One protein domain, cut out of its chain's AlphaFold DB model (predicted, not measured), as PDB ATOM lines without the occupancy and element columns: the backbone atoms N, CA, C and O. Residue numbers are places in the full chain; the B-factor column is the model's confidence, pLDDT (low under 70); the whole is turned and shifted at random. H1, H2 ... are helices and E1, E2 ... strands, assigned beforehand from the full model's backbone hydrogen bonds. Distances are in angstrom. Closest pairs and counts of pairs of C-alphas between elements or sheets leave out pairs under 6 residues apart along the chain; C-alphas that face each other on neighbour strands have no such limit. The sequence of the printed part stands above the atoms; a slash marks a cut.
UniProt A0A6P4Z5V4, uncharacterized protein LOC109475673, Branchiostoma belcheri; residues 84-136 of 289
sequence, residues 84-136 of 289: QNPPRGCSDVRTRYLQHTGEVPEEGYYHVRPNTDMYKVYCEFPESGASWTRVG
ATOM      1  N   GLN A  84     409.846 440.973 383.400       78.31
ATOM      2  CA  GLN A  84     411.011 440.081 383.490       78.31
ATOM      3  C   GLN A  84     411.138 439.167 382.260       78.31
ATOM      4  O   GLN A  84     412.245 438.919 381.775       78.31
ATOM      5  N   ASN A  85     410.008 438.701 381.723       81.75
ATOM      6  CA  ASN A  85     409.927 437.884 380.517       81.75
ATOM      7  C   ASN A  85     408.880 438.458 379.541       81.75
ATOM      8  O   ASN A  85     407.782 437.898 379.415       81.75
ATOM      9  N   PRO A  86     409.201 439.580 378.866       85.50
ATOM     10  CA  PRO A  86     408.273 440.249 377.967       85.50
ATOM     11  C   PRO A  86     407.746 439.309 376.876       85.50
ATOM     12  O   PRO A  86     408.531 438.536 376.318       85.50
ATOM     13  N   PRO A  87     406.443 439.355 376.556       87.94
ATOM     14  CA  PRO A  87     405.864 438.593 375.447       87.94
ATOM     15  C   PRO A  87     406.391 439.057 374.082       87.94
ATOM     16  O   PRO A  87     406.984 440.131 374.001       87.94
ATOM     17  N   ARG A  88     406.176 438.292 372.999       84.88
ATOM     18  CA  ARG A  88     406.718 438.670 371.677       84.88
ATOM     19  C   ARG A  88     406.035 439.894 371.081       84.88
ATOM     20  O   ARG A  88     406.722 440.759 370.541       84.88
ATOM     21  N   GLY A  89     404.732 440.009 371.293       85.25
ATOM     22  CA  GLY A  89     403.936 441.143 370.852       85.25
ATOM     23  C   GLY A  89     402.673 441.320 371.680       85.25
ATOM     24  O   GLY A  89     402.436 440.624 372.673       85.25
ATOM     25  N   CYS A  90     401.845 442.283 371.278       86.88
ATOM     26  CA  CYS A  90     400.615 442.607 371.996       86.88
ATOM     27  C   CYS A  90     399.602 441.444 372.000       86.88
ATOM     28  O   CYS A  90     398.851 441.303 372.962       86.88
ATOM     29  N   SER A  91     399.599 440.561 370.996       85.25
ATOM     30  CA  SER A  91     398.743 439.360 371.011       85.25
ATOM     31  C   SER A  91     399.107 438.414 372.158       85.25
ATOM     32  O   SER A  91     398.229 437.924 372.879       85.25
ATOM     33  N   ASP A  92     400.402 438.219 372.405       86.88
ATOM     34  CA  ASP A  92     400.866 437.419 373.537       86.88
ATOM     35  C   ASP A  92     400.614 438.119 374.884       86.88
ATOM     36  O   ASP A  92     400.314 437.447 375.875       86.88
ATOM     37  N   VAL A  93     400.681 439.459 374.936       89.12
ATOM     38  CA  VAL A  93     400.275 440.236 376.125       89.12
ATOM     39  C   VAL A  93     398.816 439.937 376.472       89.12
ATOM     40  O   VAL A  93     398.527 439.570 377.612       89.12
ATOM     41  N   ARG A  94     397.902 440.015 375.490       89.06
ATOM     42  CA  ARG A  94     396.478 439.688 375.688       89.06
ATOM     43  C   ARG A  94     396.296 438.264 376.181       89.06
ATOM     44  O   ARG A  94     395.571 438.038 377.146       89.06
ATOM     45  N   THR A  95     396.969 437.316 375.536       87.88
ATOM     46  CA  THR A  95     396.895 435.898 375.902       87.88
ATOM     47  C   THR A  95     397.316 435.687 377.352       87.88
ATOM     48  O   THR A  95     396.617 435.013 378.108       87.88
ATOM     49  N   ARG A  96     398.418 436.315 377.777       87.31
ATOM     50  CA  ARG A  96     398.910 436.178 379.147       87.31
ATOM     51  C   ARG A  96     397.970 436.815 380.170       87.31
ATOM     52  O   ARG A  96     397.714 436.189 381.196       87.31
ATOM     53  N   TYR A  97     397.419 437.993 379.881       88.19
ATOM     54  CA  TYR A  97     396.414 438.635 380.738       88.19
ATOM     55  C   TYR A  97     395.174 437.760 380.917       88.19
ATOM     56  O   TYR A  97     394.770 437.500 382.052       88.19
ATOM     57  N   LEU A  98     394.624 437.236 379.819       86.62
ATOM     58  CA  LEU A  98     393.454 436.360 379.863       86.62
ATOM     59  C   LEU A  98     393.728 435.085 380.669       86.62
ATOM     60  O   LEU A  98     392.873 434.655 381.434       86.62
ATOM     61  N   GLN A  99     394.927 434.505 380.552       85.62
ATOM     62  CA  GLN A  99     395.313 433.312 381.311       85.62
ATOM     63  C   GLN A  99     395.414 433.553 382.824       85.62
ATOM     64  O   GLN A  99     395.069 432.662 383.595       85.62
ATOM     65  N   HIS A 100     395.894 434.724 383.253       83.12
ATOM     66  CA  HIS A 100     396.147 435.001 384.675       83.12
ATOM     67  C   HIS A 100     394.970 435.683 385.377       83.12
ATOM     68  O   HIS A 100     394.760 435.465 386.566       83.12
ATOM     69  N   THR A 101     394.213 436.510 384.656       83.12
ATOM     70  CA  THR A 101     393.162 437.364 385.236       83.12
ATOM     71  C   THR A 101     391.767 437.059 384.698       83.12
ATOM     72  O   THR A 101     390.784 437.397 385.346       83.12
ATOM     73  N   GLY A 102     391.659 436.412 383.531       84.00
ATOM     74  CA  GLY A 102     390.389 436.247 382.816       84.00
ATOM     75  C   GLY A 102     389.883 437.524 382.136       84.00
ATOM     76  O   GLY A 102     388.825 437.497 381.512       84.00
ATOM     77  N   GLU A 103     390.629 438.626 382.228       86.25
ATOM     78  CA  GLU A 103     390.244 439.942 381.719       86.25
ATOM     79  C   GLU A 103     391.102 440.340 380.511       86.25
ATOM     80  O   GLU A 103     392.260 439.931 380.367       86.25
ATOM     81  N   VAL A 104     390.522 441.146 379.618       86.06
ATOM     82  CA  VAL A 104     391.268 441.782 378.527       86.06
ATOM     83  C   VAL A 104     392.104 442.921 379.130       86.06
ATOM     84  O   VAL A 104     391.568 443.692 379.926       86.06
ATOM     85  N   PRO A 105     393.400 443.039 378.790       86.81
ATOM     86  CA  PRO A 105     394.219 444.141 379.278       86.81
ATOM     87  C   PRO A 105     393.694 445.496 378.803       86.81
ATOM     88  O   PRO A 105     393.151 445.619 377.706       86.81
ATOM     89  N   GLU A 106     393.914 446.526 379.616       87.88
ATOM     90  CA  GLU A 106     393.677 447.912 379.212       87.88
ATOM     91  C   GLU A 106     394.643 448.327 378.096       87.88
ATOM     92  O   GLU A 106     395.806 447.922 378.072       87.88
ATOM     93  N   GLU A 107     394.194 449.190 377.189       87.25
ATOM     94  CA  GLU A 107     395.084 449.787 376.193       87.25
ATOM     95  C   GLU A 107     396.185 450.613 376.873       87.25
ATOM     96  O   GLU A 107     395.983 451.237 377.921       87.25
ATOM     97  N   GLY A 108     397.386 450.612 376.298       86.25
ATOM     98  CA  GLY A 108     398.489 451.379 376.867       86.25
ATOM     99  C   GLY A 108     399.864 450.869 376.484       86.25
ATOM    100  O   GLY A 108     400.026 450.055 375.582       86.25
ATOM    101  N   TYR A 109     400.882 451.365 377.185       85.38
ATOM    102  CA  TYR A 109     402.262 450.972 376.929       85.38
ATOM    103  C   TYR A 109     402.637 449.676 377.643       85.38
ATOM    104  O   TYR A 109     402.538 449.610 378.865       85.38
ATOM    105  N   TYR A 110     403.166 448.716 376.886       87.50
ATOM    106  CA  TYR A 110     403.650 447.421 377.364       87.50
ATOM    107  C   TYR A 110     405.080 447.163 376.897       87.50
ATOM    108  O   TYR A 110     405.536 447.719 375.895       87.50
ATOM    109  N   HIS A 111     405.790 446.300 377.623       88.75
ATOM    110  CA  HIS A 111     407.077 445.776 377.181       88.75
ATOM    111  C   HIS A 111     406.862 444.507 376.356       88.75
ATOM    112  O   HIS A 111     406.176 443.585 376.794       88.75
ATOM    113  N   VAL A 112     407.477 444.456 375.179       87.25
ATOM    114  CA  VAL A 112     407.488 443.290 374.291       87.25
ATOM    115  C   VAL A 112     408.920 442.964 373.877       87.25
ATOM    116  O   VAL A 112     409.798 443.826 373.899       87.25
ATOM    117  N   ARG A 113     409.173 441.712 373.514       88.94
ATOM    118  CA  ARG A 113     410.461 441.213 373.031       88.94
ATOM    119  C   ARG A 113     410.206 440.264 371.853       88.94
ATOM    120  O   ARG A 113     410.161 439.050 372.056       88.94
ATOM    121  N   PRO A 114     410.027 440.795 370.629       82.50
ATOM    122  CA  PRO A 114     409.729 439.971 369.460       82.50
ATOM    123  C   PRO A 114     410.857 438.979 369.142       82.50
ATOM    124  O   PRO A 114     410.599 437.844 368.744       82.50
ATOM    125  N   ASN A 115     412.108 439.393 369.380       84.94
ATOM    126  CA  ASN A 115     413.293 438.549 369.248       84.94
ATOM    127  C   ASN A 115     414.263 438.723 370.435       84.94
ATOM    128  O   ASN A 115     414.016 438.179 371.511       84.94
ATOM    129  N   THR A 116     415.361 439.467 370.271       80.00
ATOM    130  CA  THR A 116     416.376 439.655 371.325       80.00
ATOM    131  C   THR A 116     416.121 440.898 372.162       80.00
ATOM    132  O   THR A 116     416.308 440.885 373.379       80.00
ATOM    133  N   ASP A 117     415.668 441.968 371.516       85.94
ATOM    134  CA  ASP A 117     415.606 443.292 372.113       85.94
ATOM    135  C   ASP A 117     414.246 443.557 372.757       85.94
ATOM    136  O   ASP A 117     413.208 443.086 372.294       85.94
ATOM    137  N   MET A 118     414.259 444.324 373.848       86.50
ATOM    138  CA  MET A 118     413.043 444.746 374.534       86.50
ATOM    139  C   MET A 118     412.567 446.098 373.995       86.50
ATOM    140  O   MET A 118     413.316 447.076 373.946       86.50
ATOM    141  N   TYR A 119     411.284 446.173 373.660       85.56
ATOM    142  CA  TYR A 119     410.627 447.363 373.143       85.56
ATOM    143  C   TYR A 119     409.482 447.769 374.062       85.56
ATOM    144  O   TYR A 119     408.758 446.923 374.574       85.56
ATOM    145  N   LYS A 120     409.317 449.077 374.264       86.69
ATOM    146  CA  LYS A 120     408.139 449.648 374.919       86.69
ATOM    147  C   LYS A 120     407.214 450.144 373.818       86.69
ATOM    148  O   LYS A 120     407.579 451.088 373.121       86.69
ATOM    149  N   VAL A 121     406.071 449.489 373.663       83.75
ATOM    150  CA  VAL A 121     405.131 449.679 372.549       83.75
ATOM    151  C   VAL A 121     403.747 449.991 373.084       83.75
ATOM    152  O   VAL A 121     403.426 449.614 374.208       83.75
ATOM    153  N   TYR A 122     402.927 450.677 372.294       85.25
ATOM    154  CA  TYR A 122     401.532 450.901 372.651       85.25
ATOM    155  C   TYR A 122     400.680 449.748 372.108       85.25
ATOM    156  O   TYR A 122     400.670 449.508 370.899       85.25
ATOM    157  N   CYS A 123     400.003 449.025 372.996       86.56
ATOM    158  CA  CYS A 123     399.127 447.914 372.653       86.56
ATOM    159  C   CYS A 123     397.659 448.320 372.719       86.56
ATOM    160  O   CYS A 123     397.228 448.957 373.683       86.56
ATOM    161  N   GLU A 124     396.893 447.865 371.730       86.56
ATOM    162  CA  GLU A 124     395.436 447.988 371.703       86.56
ATOM    163  C   GLU A 124     394.787 446.617 371.695       86.56
ATOM    164  O   GLU A 124     395.271 445.674 371.054       86.56
ATOM    165  N   PHE A 125     393.675 446.507 372.416       87.12
ATOM    166  CA  PHE A 125     393.016 445.235 372.678       87.12
ATOM    167  C   PHE A 125     391.524 445.311 372.334       87.12
ATOM    168  O   PHE A 125     390.687 445.249 373.233       87.12
ATOM    169  N   PRO A 126     391.161 445.408 371.038       82.12
ATOM    170  CA  PRO A 126     389.762 445.445 370.636       82.12
ATOM    171  C   PRO A 126     389.021 444.195 371.120       82.12
ATOM    172  O   PRO A 126     389.513 443.070 370.957       82.12
ATOM    173  N   GLU A 127     387.812 444.366 371.658       74.00
ATOM    174  CA  GLU A 127     387.014 443.254 372.193       74.00
ATOM    175  C   GLU A 127     386.789 442.146 371.151       74.00
ATOM    176  O   GLU A 127     386.961 440.966 371.456       74.00
ATOM    177  N   SER A 128     386.498 442.526 369.904       66.69
ATOM    178  CA  SER A 128     386.121 441.630 368.802       66.69
ATOM    179  C   SER A 128     387.238 441.337 367.790       66.69
ATOM    180  O   SER A 128     386.967 440.769 366.732       66.69
ATOM    181  N   GLY A 129     388.487 441.724 368.073       68.25
ATOM    182  CA  GLY A 129     389.570 441.684 367.086       68.25
ATOM    183  C   GLY A 129     390.912 441.183 367.608       68.25
ATOM    184  O   GLY A 129     391.093 440.935 368.798       68.25
ATOM    185  N   ALA A 130     391.869 441.052 366.688       70.25
ATOM    186  CA  ALA A 130     393.273 440.816 367.021       70.25
ATOM    187  C   ALA A 130     393.841 441.993 367.827       70.25
ATOM    188  O   ALA A 130     393.392 443.125 367.657       70.25
ATOM    189  N   SER A 131     394.822 441.728 368.686       81.75
ATOM    190  CA  SER A 131     395.558 442.770 369.406       81.75
ATOM    191  C   SER A 131     396.505 443.505 368.472       81.75
ATOM    192  O   SER A 131     397.068 442.902 367.560       81.75
ATOM    193  N   TRP A 132     396.674 444.809 368.683       79.44
ATOM    194  CA  TRP A 132     397.483 445.643 367.799       79.44
ATOM    195  C   TRP A 132     398.710 446.132 368.540       79.44
ATOM    196  O   TRP A 132     398.601 446.655 369.646       79.44
ATOM    197  N   THR A 133     399.870 445.996 367.904       79.06
ATOM    198  CA  THR A 133     401.083 446.688 368.341       79.06
ATOM    199  C   THR A 133     401.230 447.942 367.504       79.06
ATOM    200  O   THR A 133     401.445 447.809 366.302       79.06
ATOM    201  N   ARG A 134     401.109 449.129 368.111       76.00
ATOM    202  CA  ARG A 134     401.354 450.406 367.433       76.00
ATOM    203  C   ARG A 134     402.841 450.750 367.462       76.00
ATOM    204  O   ARG A 134     403.428 450.870 368.538       76.00
ATOM    205  N   VAL A 135     403.413 450.972 366.281       72.19
ATOM    206  CA  VAL A 135     404.756 451.554 366.106       72.19
ATOM    207  C   VAL A 135     404.741 452.715 365.128       72.19
ATOM    208  O   VAL A 135     403.876 452.755 364.257       72.19
ATOM    209  N   GLY A 136     405.694 453.636 365.272       66.25
ATOM    210  CA  GLY A 136     405.822 454.840 364.453       66.25
ATOM    211  C   GLY A 136     405.638 456.148 365.221       66.25
ATOM    212  O   GLY A 136     405.383 456.167 366.429       66.25
TER     213      GLY A 136
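What this domain is: This is residues 84 to 136 of the 289 residues of the protein "uncharacterized protein LOC109475673" of Branchiostoma belcheri (UniProt A0A6P4Z5V4). One helix, H1, packs by its first residues, 90 to 94, on a small twisted sheet of three strands. The 53 printed residues hold H1, E1, E2 and E3 in that order; the sheet, E1 - E2 - E3, is antiparallel and the class mixed. The whole is compact, radius of gyration of the C-alphas 10.4 A, spans 28 by 24 by 15 A.

How they stand to each other: H1, residues 90 to 101, is on the sheet; the C-alphas of Cys 90 and Thr 133 are 5.5 A apart, its closest pair with E3, residues 132 to 135. Every O i to N i+4 pair in H1 is within hydrogen-bond range. E1, residues 108 to 112, and E2, residues 119 to 124, form an antiparallel hairpin, with N 110 and O 121 at 2.8 A. E2 and E3 form another, with N 134 and O 122 at 2.8 A. The three strands are a meander, each the antiparallel neighbour of the one before.

Where its parts are: H1 starts at C-alpha 90 (400.615, 442.607, 371.996) and is 16.1 A long. E1 measures 12.4 A, E2 15.3 A and E3 9.5 A, ending at C-alpha 135 (404.756, 451.554, 366.106).

The domain as a whole: The C-alphas farthest apart, of Thr 116 and Ser 128, are 30.4 A apart. The printed part has no cut, and its three links are short. Residues 128, 129 and 136 have pLDDT under 70.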